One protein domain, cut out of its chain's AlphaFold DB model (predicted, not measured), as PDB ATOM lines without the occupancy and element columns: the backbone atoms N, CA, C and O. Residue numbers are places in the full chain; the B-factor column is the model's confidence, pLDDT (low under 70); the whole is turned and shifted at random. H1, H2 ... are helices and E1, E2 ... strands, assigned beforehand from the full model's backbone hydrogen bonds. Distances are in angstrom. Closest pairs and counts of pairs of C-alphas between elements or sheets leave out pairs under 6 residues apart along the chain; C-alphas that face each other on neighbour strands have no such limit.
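This is residues 7 to 77 of the 82 residues of the protein "Class Ib ribonucleoside-diphosphate reductase assembly flavoprotein NrdI" of Rhizobium sp. KAs_5_22 (UniProt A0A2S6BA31). A small parallel sheet of three short strands has H1 over one face, while H2 lies off the sheet between a long link and the end of the printed part. Two long links make wide loops, and the one from E3 to H2 reaches out to Gly 56, at one end of the longest span. The 71 printed residues include two named helices and three named strands, along the chain E1, H1, E2, E3, H2; the sheet's order is E2, E1, E3. The class is mixed, with under half of the residues in named elements, 30 of 71. The whole is compact, with a radius of gyration of the C-alphas of 12.7 A and spans of 36 by 31 by 21 A.

Start at E1, residues 7 to 9, the inner strand. H1, residues 16 to 24, is on the sheet over E1, at a height over the sheet of 9.4 A, and runs along the strands, at 7 degrees to E1 on the local plane; their closest C-alphas, of Tyr 9 and Thr 17, are 7.6 A apart. Next comes E2, residues 27 to 30, an edge strand parallel to E1 at 16 degrees, with N 9 and O 29 within hydrogen-bond range at 3.0 A. E1, H1 and E2 form a strand-helix-strand unit, two parallel neighbour strands joined through a helix, with a right-handed crossover. On the other side of E1 find E3, residues 46 to 48, parallel to it at 29 degrees, with N 8 and O 46 at 2.9 A. H2, residues 65 to 75, is not on the sheet and is apart from E1, E2 and H1. Every O i to N i+4 pair is within hydrogen-bond range in H2, and 3 of 5 are in H1.

Find C-alpha 7 at (122.317, 139.022, 170.841), where E1 begins. H1 runs 13.3 A from C-alpha 16 at (131.574, 144.662, 160.207), and E2 10.5 A. H2 runs 15.4 A to C-alpha 75 at (116.571, 150.615, 180.668).

The two C-alphas farthest apart, of Asn 42 and Gly 56, are 36.3 A apart. The printed part has no cut, and the links E2 to E3 and E3 to H2 are long. Look for pLDDT under 70 at residue 35, residues 53 to 67, residue 69 and residues 71 to 77.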
ATOM      1  N   VAL A   7     121.388 137.903 171.020       94.31
ATOM      2  CA  VAL A   7     122.317 139.022 170.841       94.31
ATOM      3  C   VAL A   7     121.592 140.258 170.324       94.31
ATOM      4  O   VAL A   7     121.012 140.239 169.243       94.31
ATOM      5  N   VAL A   8     121.716 141.371 171.038       92.69
ATOM      6  CA  VAL A   8     121.363 142.697 170.516       92.69
ATOM      7  C   VAL A   8     122.646 143.376 170.060       92.69
ATOM      8  O   VAL A   8     123.640 143.363 170.784       92.69
ATOM      9  N   TYR A   9     122.676 143.955 168.862       92.62
ATOM     10  CA  TYR A   9     123.906 144.579 168.370       92.62
ATOM     11  C   TYR A   9     123.686 145.818 167.515       92.62
ATOM     12  O   TYR A   9     122.707 145.936 166.783       92.62
ATOM     13  N   PHE A  10     124.669 146.716 167.545       90.19
ATOM     14  CA  PHE A  10     124.762 147.839 166.615       90.19
ATOM     15  C   PHE A  10     125.795 147.550 165.522       90.19
ATOM     16  O   PHE A  10     126.825 146.920 165.758       90.19
ATOM     17  N   SER A  11     125.550 148.040 164.307       89.88
ATOM     18  CA  SER A  11     126.548 148.024 163.240       89.88
ATOM     19  C   SER A  11     126.377 149.236 162.332       89.88
ATOM     20  O   SER A  11     125.290 149.454 161.794       89.88
ATOM     21  N   SER A  12     127.471 149.962 162.085       86.62
ATOM     22  CA  SER A  12     127.536 151.014 161.062       86.62
ATOM     23  C   SER A  12     127.342 150.487 159.645       86.62
ATOM     24  O   SER A  12     127.330 149.276 159.405       86.62
ATOM     25  N   ILE A  13     127.295 151.427 158.700       88.50
ATOM     26  CA  ILE A  13     127.260 151.205 157.248       88.50
ATOM     27  C   ILE A  13     128.337 150.234 156.736       88.50
ATOM     28  O   ILE A  13     128.101 149.502 155.782       88.50
ATOM     29  N   SER A  14     129.496 150.152 157.403       90.25
ATOM     30  CA  SER A  14     130.559 149.189 157.075       90.25
ATOM     31  C   SER A  14     130.164 147.726 157.331       90.25
ATOM     32  O   SER A  14     130.811 146.809 156.824       90.25
ATOM     33  N   ASN A  15     129.096 147.486 158.100       93.12
ATOM     34  CA  ASN A  15     128.511 146.176 158.388       93.12
ATOM     35  C   ASN A  15     129.473 145.142 159.011       93.12
ATOM     36  O   ASN A  15     129.197 143.945 158.966       93.12
ATOM     37  N   ASN A  16     130.589 145.573 159.609       94.31
ATOM     38  CA  ASN A  16     131.574 144.662 160.207       94.31
ATOM     39  C   ASN A  16     130.951 143.810 161.323       94.31
ATOM     40  O   ASN A  16     130.987 142.581 161.245       94.31
ATOM     41  N   THR A  17     130.318 144.452 162.310       94.19
ATOM     42  CA  THR A  17     129.636 143.758 163.411       94.19
ATOM     43  C   THR A  17     128.487 142.903 162.889       94.19
ATOM     44  O   THR A  17     128.362 141.754 163.288       94.19
ATOM     45  N   HIS A  18     127.707 143.402 161.923       95.44
ATOM     46  CA  HIS A  18     126.640 142.619 161.294       95.44
ATOM     47  C   HIS A  18     127.159 141.297 160.706       95.44
ATOM     48  O   HIS A  18     126.653 140.234 161.055       95.44
ATOM     49  N   ARG A  19     128.222 141.336 159.891       96.62
ATOM     50  CA  ARG A  19     128.825 140.120 159.316       96.62
ATOM     51  C   ARG A  19     129.383 139.171 160.377       96.62
ATOM     52  O   ARG A  19     129.390 137.968 160.147       96.62
ATOM     53  N   PHE A  20     129.872 139.689 161.501       96.75
ATOM     54  CA  PHE A  20     130.304 138.865 162.630       96.75
ATOM     55  C   PHE A  20     129.115 138.142 163.277       96.75
ATOM     56  O   PHE A  20     129.154 136.923 163.399       96.75
ATOM     57  N   ILE A  21     128.032 138.859 163.591       97.00
ATOM     58  CA  ILE A  21     126.838 138.278 164.221       97.00
ATOM     59  C   ILE A  21     126.181 137.212 163.345       97.00
ATOM     60  O   ILE A  21     125.829 136.151 163.851       97.00
ATOM     61  N   GLN A  22     126.083 137.436 162.030       96.06
ATOM     62  CA  GLN A  22     125.505 136.442 161.114       96.06
ATOM     63  C   GLN A  22     126.266 135.104 161.118       96.06
ATOM     64  O   GLN A  22     125.679 134.065 160.838       96.06
ATOM     65  N   LYS A  23     127.559 135.101 161.469       97.00
ATOM     66  CA  LYS A  23     128.366 133.874 161.570       97.00
ATOM     67  C   LYS A  23     128.171 133.119 162.885       97.00
ATOM     68  O   LYS A  23     128.577 131.967 162.963       97.00
ATOM     69  N   LEU A  24     127.591 133.748 163.910       94.06
ATOM     70  CA  LEU A  24     127.401 133.124 165.223       94.06
ATOM     71  C   LEU A  24     126.245 132.117 165.238       94.06
ATOM     72  O   LEU A  24     126.231 131.243 166.097       94.06
ATOM     73  N   GLY A  25     125.282 132.235 164.317       93.38
ATOM     74  CA  GLY A  25     124.132 131.326 164.256       93.38
ATOM     75  C   GLY A  25     123.218 131.392 165.487       93.38
ATOM     76  O   GLY A  25     122.559 130.409 165.806       93.38
ATOM     77  N   VAL A  26     123.198 132.529 166.189       93.62
ATOM     78  CA  VAL A  26     122.365 132.769 167.381       93.62
ATOM     79  C   VAL A  26     121.197 133.697 167.060       93.62
ATOM     80  O   VAL A  26     121.276 134.497 166.118       93.62
ATOM     81  N   ASN A  27     120.136 133.637 167.868       94.44
ATOM     82  CA  ASN A  27     119.049 134.607 167.781       94.44
ATOM     83  C   ASN A  27     119.616 136.023 167.968       94.44
ATOM     84  O   ASN A  27     120.438 136.262 168.859       94.44
ATOM     85  N   ASN A  28     119.242 136.956 167.094       95.19
ATOM     86  CA  ASN A  28     119.810 138.294 167.118       95.19
ATOM     87  C   ASN A  28     118.844 139.381 166.650       95.19
ATOM     88  O   ASN A  28     118.074 139.192 165.715       95.19
ATOM     89  N   SER A  29     118.978 140.550 167.271       93.56
ATOM     90  CA  SER A  29     118.269 141.776 166.925       93.56
ATOM     91  C   SER A  29     119.268 142.896 166.646       93.56
ATOM     92  O   SER A  29     120.179 143.156 167.435       93.56
ATOM     93  N   ARG A  30     119.112 143.576 165.509       91.75
ATOM     94  CA  ARG A  30     119.959 144.714 165.141       91.75
ATOM     95  C   ARG A  30     119.322 146.005 165.633       91.75
ATOM     96  O   ARG A  30     118.176 146.278 165.298       91.75
ATOM     97  N   VAL A  31     120.082 146.815 166.363       88.75
ATOM     98  CA  VAL A  31     119.675 148.174 166.731       88.75
ATOM     99  C   VAL A  31     119.485 148.991 165.445       88.75
ATOM    100  O   VAL A  31     120.433 149.065 164.646       88.75
ATOM    101  N   PRO A  32     118.295 149.578 165.231       84.44
ATOM    102  CA  PRO A  32     117.999 150.364 164.048       84.44
ATOM    103  C   PRO A  32     118.961 151.525 163.831       84.44
ATOM    104  O   PRO A  32     119.528 152.108 164.761       84.44
ATOM    105  N   TYR A  33     119.127 151.871 162.557       76.00
ATOM    106  CA  TYR A  33     119.824 153.089 162.173       76.00
ATOM    107  C   TYR A  33     118.881 154.282 162.089       76.00
ATOM    108  O   TYR A  33     119.374 155.368 161.837       76.00
ATOM    109  N   ASP A  34     117.571 154.117 162.269       76.88
ATOM    110  CA  ASP A  34     116.639 155.221 162.490       76.88
ATOM    111  C   ASP A  34     116.341 155.344 163.998       76.88
ATOM    112  O   ASP A  34     116.375 154.357 164.717       76.88
ATOM    113  N   LEU A  35     116.151 156.563 164.512       66.69
ATOM    114  CA  LEU A  35     115.743 156.804 165.901       66.69
ATOM    115  C   LEU A  35     114.221 156.706 166.046       66.69
ATOM    116  O   LEU A  35     113.740 156.570 167.169       66.69
ATOM    117  N   GLU A  36     113.489 156.812 164.936       72.88
ATOM    118  CA  GLU A  36     112.042 156.603 164.889       72.88
ATOM    119  C   GLU A  36     111.685 155.110 164.893       72.88
ATOM    120  O   GLU A  36     110.610 154.733 165.356       72.88
ATOM    121  N   GLU A  37     112.602 154.247 164.444       72.75
ATOM    122  CA  GLU A  37     112.451 152.797 164.538       72.75
ATOM    123  C   GLU A  37     112.762 152.307 165.957       72.75
ATOM    124  O   GLU A  37     113.874 152.450 166.473       72.75
ATOM    125  N   GLU A  38     111.771 151.686 166.592       71.38
ATOM    126  CA  GLU A  38     111.923 151.090 167.915       71.38
ATOM    127  C   GLU A  38     112.304 149.613 167.822       71.38
ATOM    128  O   GLU A  38     111.664 148.827 167.122       71.38
ATOM    129  N   LEU A  39     113.306 149.212 168.606       79.38
ATOM    130  CA  LEU A  39     113.604 147.807 168.854       79.38
ATOM    131  C   LEU A  39     113.166 147.446 170.278       79.38
ATOM    132  O   LEU A  39     113.752 147.904 171.256       79.38
ATOM    133  N   ASN A  40     112.138 146.603 170.373       79.12
ATOM    134  CA  ASN A  40     111.609 146.087 171.633       79.12
ATOM    135  C   ASN A  40     112.139 144.665 171.865       79.12
ATOM    136  O   ASN A  40     111.832 143.760 171.089       79.12
ATOM    137  N   VAL A  41     112.920 144.465 172.930       80.50
ATOM    138  CA  VAL A  41     113.483 143.156 173.297       80.50
ATOM    139  C   VAL A  41     113.033 142.799 174.709       80.50
ATOM    140  O   VAL A  41     113.555 143.323 175.683       80.50
ATOM    141  N   ASN A  42     112.068 141.882 174.809       82.06
ATOM    142  CA  ASN A  42     111.467 141.442 176.078       82.06
ATOM    143  C   ASN A  42     112.101 140.139 176.609       82.06
ATOM    144  O   ASN A  42     111.434 139.317 177.230       82.06
ATOM    145  N   SER A  43     113.371 139.900 176.285       82.69
ATOM    146  CA  SER A  43     114.126 138.700 176.669       82.69
ATOM    147  C   SER A  43     115.521 139.106 177.120       82.69
ATOM    148  O   SER A  43     116.017 140.145 176.689       82.69
ATOM    149  N   ASP A  44     116.162 138.291 177.957       86.69
ATOM    150  CA  ASP A  44     117.559 138.508 178.331       86.69
ATOM    151  C   ASP A  44     118.452 138.497 177.086       86.69
ATOM    152  O   ASP A  44     118.353 137.603 176.242       86.69
ATOM    153  N   TYR A  45     119.362 139.467 176.984       88.50
ATOM    154  CA  TYR A  45     120.254 139.587 175.836       88.50
ATOM    155  C   TYR A  45     121.687 139.958 176.214       88.50
ATOM    156  O   TYR A  45     121.967 140.527 177.268       88.50
ATOM    157  N   VAL A  46     122.610 139.658 175.299       90.88
ATOM    158  CA  VAL A  46     123.983 140.175 175.308       90.88
ATOM    159  C   VAL A  46     124.084 141.310 174.294       90.88
ATOM    160  O   VAL A  46     123.753 141.124 173.123       90.88
ATOM    161  N   LEU A  47     124.549 142.481 174.734       90.25
ATOM    162  CA  LEU A  47     124.773 143.634 173.864       90.25
ATOM    163  C   LEU A  47     126.173 143.584 173.236       90.25
ATOM    164  O   LEU A  47     127.171 143.525 173.952       90.25
ATOM    165  N   ILE A  48     126.256 143.674 171.907       90.81
ATOM    166  CA  ILE A  48     127.520 143.759 171.163       90.81
ATOM    167  C   ILE A  48     127.574 145.067 170.372       90.81
ATOM    168  O   ILE A  48     126.712 145.354 169.541       90.81
ATOM    169  N   THR A  49     128.615 145.867 170.596       87.06
ATOM    170  CA  THR A  49     128.751 147.189 169.968       87.06
ATOM    171  C   THR A  49     130.171 147.388 169.440       87.06
ATOM    172  O   THR A  49     131.115 146.967 170.109       87.06
ATOM    173  N   PRO A  50     130.351 147.983 168.249       85.38
ATOM    174  CA  PRO A  50     131.662 148.416 167.793       85.38
ATOM    175  C   PRO A  50     132.111 149.658 168.568       85.38
ATOM    176  O   PRO A  50     131.299 150.525 168.889       85.38
ATOM    177  N   THR A  51     133.416 149.769 168.788       79.75
ATOM    178  CA  THR A  51     134.039 150.966 169.358       79.75
ATOM    179  C   THR A  51     134.405 151.946 168.239       79.75
ATOM    180  O   THR A  51     135.012 151.543 167.246       79.75
ATOM    181  N   TYR A  52     134.062 153.229 168.392       74.50
ATOM    182  CA  TYR A  52     134.380 154.304 167.433       74.50
ATOM    183  C   TYR A  52     135.436 155.300 167.926       74.50
ATOM    184  O   TYR A  52     135.694 156.296 167.251       74.50
ATOM    185  N   SER A  53     136.088 155.048 169.064       63.72
ATOM    186  CA  SER A  53     137.228 155.856 169.498       63.72
ATOM    187  C   SER A  53     138.356 155.709 168.469       63.72
ATOM    188  O   SER A  53     138.950 154.638 168.344       63.72
ATOM    189  N   GLY A  54     138.634 156.765 167.703       58.56
ATOM    190  CA  GLY A  54     139.623 156.802 166.616       58.56
ATOM    191  C   GLY A  54     141.091 156.719 167.060       58.56
ATOM    192  O   GLY A  54     141.926 157.405 166.485       58.56
ATOM    193  N   GLY A  55     141.409 155.922 168.085       52.59
ATOM    194  CA  GLY A  55     142.770 155.715 168.589       52.59
ATOM    195  C   GLY A  55     143.328 156.828 169.486       52.59
ATOM    196  O   GLY A  55     144.530 156.848 169.721       52.59
ATOM    197  N   GLY A  56     142.495 157.755 169.971       53.44
ATOM    198  CA  GLY A  56     142.896 158.779 170.947       53.44
ATOM    199  C   GLY A  56     142.699 158.326 172.399       53.44
ATOM    200  O   GLY A  56     141.908 157.426 172.662       53.44
ATOM    201  N   GLU A  57     143.365 158.992 173.346       54.56
ATOM    202  CA  GLU A  57     143.312 158.682 174.792       54.56
ATOM    203  C   GLU A  57     141.954 158.978 175.463       54.56
ATOM    204  O   GLU A  57     141.786 158.762 176.660       54.56
ATOM    205  N   SER A  58     140.975 159.485 174.709       54.25
ATOM    206  CA  SER A  58     139.656 159.848 175.224       54.25
ATOM    207  C   SER A  58     138.621 158.766 174.923       54.25
ATOM    208  O   SER A  58     138.381 158.418 173.767       54.25
ATOM    209  N   GLU A  59     137.948 158.291 175.971       57.50
ATOM    210  CA  GLU A  59     136.785 157.397 175.880       57.50
ATOM    211  C   GLU A  59     135.517 158.127 175.384       57.50
ATOM    212  O   GLU A  59     134.511 157.497 175.040       57.50
ATOM    213  N   ALA A  60     135.548 159.466 175.304       53.19
ATOM    214  CA  ALA A  60     134.423 160.266 174.833       53.19
ATOM    215  C   ALA A  60     134.125 159.972 173.351       53.19
ATOM    216  O   ALA A  60     134.950 160.208 172.470       53.19
ATOM    217  N   GLY A  61     132.920 159.467 173.069       58.47
ATOM    218  CA  GLY A  61     132.494 159.090 171.715       58.47
ATOM    219  C   GLY A  61     132.880 157.668 171.289       58.47
ATOM    220  O   GLY A  61     132.655 157.304 170.136       58.47
ATOM    221  N   ALA A  62     133.407 156.843 172.204       62.25
ATOM    222  CA  ALA A  62     133.678 155.424 171.952       62.25
ATOM    223  C   ALA A  62     132.417 154.649 171.533       62.25
ATOM    224  O   ALA A  62     132.488 153.727 170.718       62.25
ATOM    225  N   VAL A  63     131.262 155.073 172.045       63.78
ATOM    226  CA  VAL A  63     129.937 154.589 171.662       63.78
ATOM    227  C   VAL A  63     129.194 155.725 170.951       63.78
ATOM    228  O   VAL A  63     129.208 156.856 171.447       63.78
ATOM    229  N   PRO A  64     128.515 155.483 169.813       66.88
ATOM    230  CA  PRO A  64     127.717 156.519 169.172       66.88
ATOM    231  C   PRO A  64     126.643 157.009 170.141       66.88
ATOM    232  O   PRO A  64     125.910 156.195 170.696       66.88
ATOM    233  N   GLY A  65     126.469 158.325 170.293       67.00
ATOM    234  CA  GLY A  65     125.423 158.877 171.172       67.00
ATOM    235  C   GLY A  65     124.010 158.367 170.845       67.00
ATOM    236  O   GLY A  65     123.141 158.310 171.708       67.00
ATOM    237  N   ARG A  66     123.792 157.913 169.603       67.00
ATOM    238  CA  ARG A  66     122.567 157.231 169.167       67.00
ATOM    239  C   ARG A  66     122.313 155.914 169.907       67.00
ATOM    240  O   ARG A  66     121.174 155.621 170.244       67.00
ATOM    241  N   LEU A  67     123.369 155.144 170.160       68.88
ATOM    242  CA  LEU A  67     123.287 153.891 170.899       68.88
ATOM    243  C   LEU A  67     123.011 154.147 172.383       68.88
ATOM    244  O   LEU A  67     122.228 153.420 172.970       68.88
ATOM    245  N   ILE A  68     123.567 155.218 172.956       71.88
ATOM    246  CA  ILE A  68     123.276 155.626 174.341       71.88
ATOM    247  C   ILE A  68     121.775 155.904 174.508       71.88
ATOM    248  O   ILE A  68     121.140 155.296 175.358       71.88
ATOM    249  N   LYS A  69     121.168 156.691 173.607       69.69
ATOM    250  CA  LYS A  69     119.713 156.950 173.630       69.69
ATOM    251  C   LYS A  69     118.859 155.686 173.492       69.69
ATOM    252  O   LYS A  69     117.779 155.616 174.075       69.69
ATOM    253  N   PHE A  70     119.307 154.715 172.692       70.06
ATOM    254  CA  PHE A  70     118.648 153.411 172.592       70.06
ATOM    255  C   PHE A  70     118.717 152.657 173.930       70.06
ATOM    256  O   PHE A  70     117.700 152.156 174.399       70.06
ATOM    257  N   LEU A  71     119.893 152.625 174.564       69.94
ATOM    258  CA  LEU A  71     120.100 151.946 175.844       69.94
ATOM    259  C   LEU A  71     119.306 152.585 176.986       69.94
ATOM    260  O   LEU A  71     118.682 151.846 177.743       69.94
ATOM    261  N   ASP A  72     119.262 153.917 177.061       69.44
ATOM    262  CA  ASP A  72     118.472 154.641 178.066       69.44
ATOM    263  C   ASP A  72     116.984 154.261 177.962       69.44
ATOM    264  O   ASP A  72     116.358 153.882 178.949       69.44
ATOM    265  N   ARG A  73     116.424 154.226 176.742       66.94
ATOM    266  CA  ARG A  73     115.027 153.806 176.514       66.94
ATOM    267  C   ARG A  73     114.757 152.341 176.858       66.94
ATOM    268  O   ARG A  73     113.666 152.026 177.327       66.94
ATOM    269  N   CYS A  74     115.708 151.444 176.596       63.50
ATOM    270  CA  CYS A  74     115.586 150.039 176.987       63.50
ATOM    271  C   CYS A  74     115.646 149.858 178.508       63.50
ATOM    272  O   CYS A  74     114.978 148.968 179.027       63.50
ATOM    273  N   HIS A  75     116.428 150.680 179.214       62.81
ATOM    274  CA  HIS A  75     116.571 150.615 180.668       62.81
ATOM    275  C   HIS A  75     115.356 151.192 181.408       62.81
ATOM    276  O   HIS A  75     114.899 150.603 182.384       62.81
ATOM    277  N   ASP A  76     114.807 152.309 180.922       57.22
ATOM    278  CA  ASP A  76     113.720 153.041 181.583       57.22
ATOM    279  C   ASP A  76     112.342 152.370 181.461       57.22
ATOM    280  O   ASP A  76     111.378 152.808 182.098       57.22
ATOM    281  N   ARG A  77     112.202 151.296 180.668       55.72
ATOM    282  CA  ARG A  77     110.955 150.524 180.656       55.72
ATOM    283  C   ARG A  77     110.919 149.585 181.863       55.72
ATOM    284  O   ARG A  77     111.747 148.678 181.939       55.72
TER     285      ARG A  77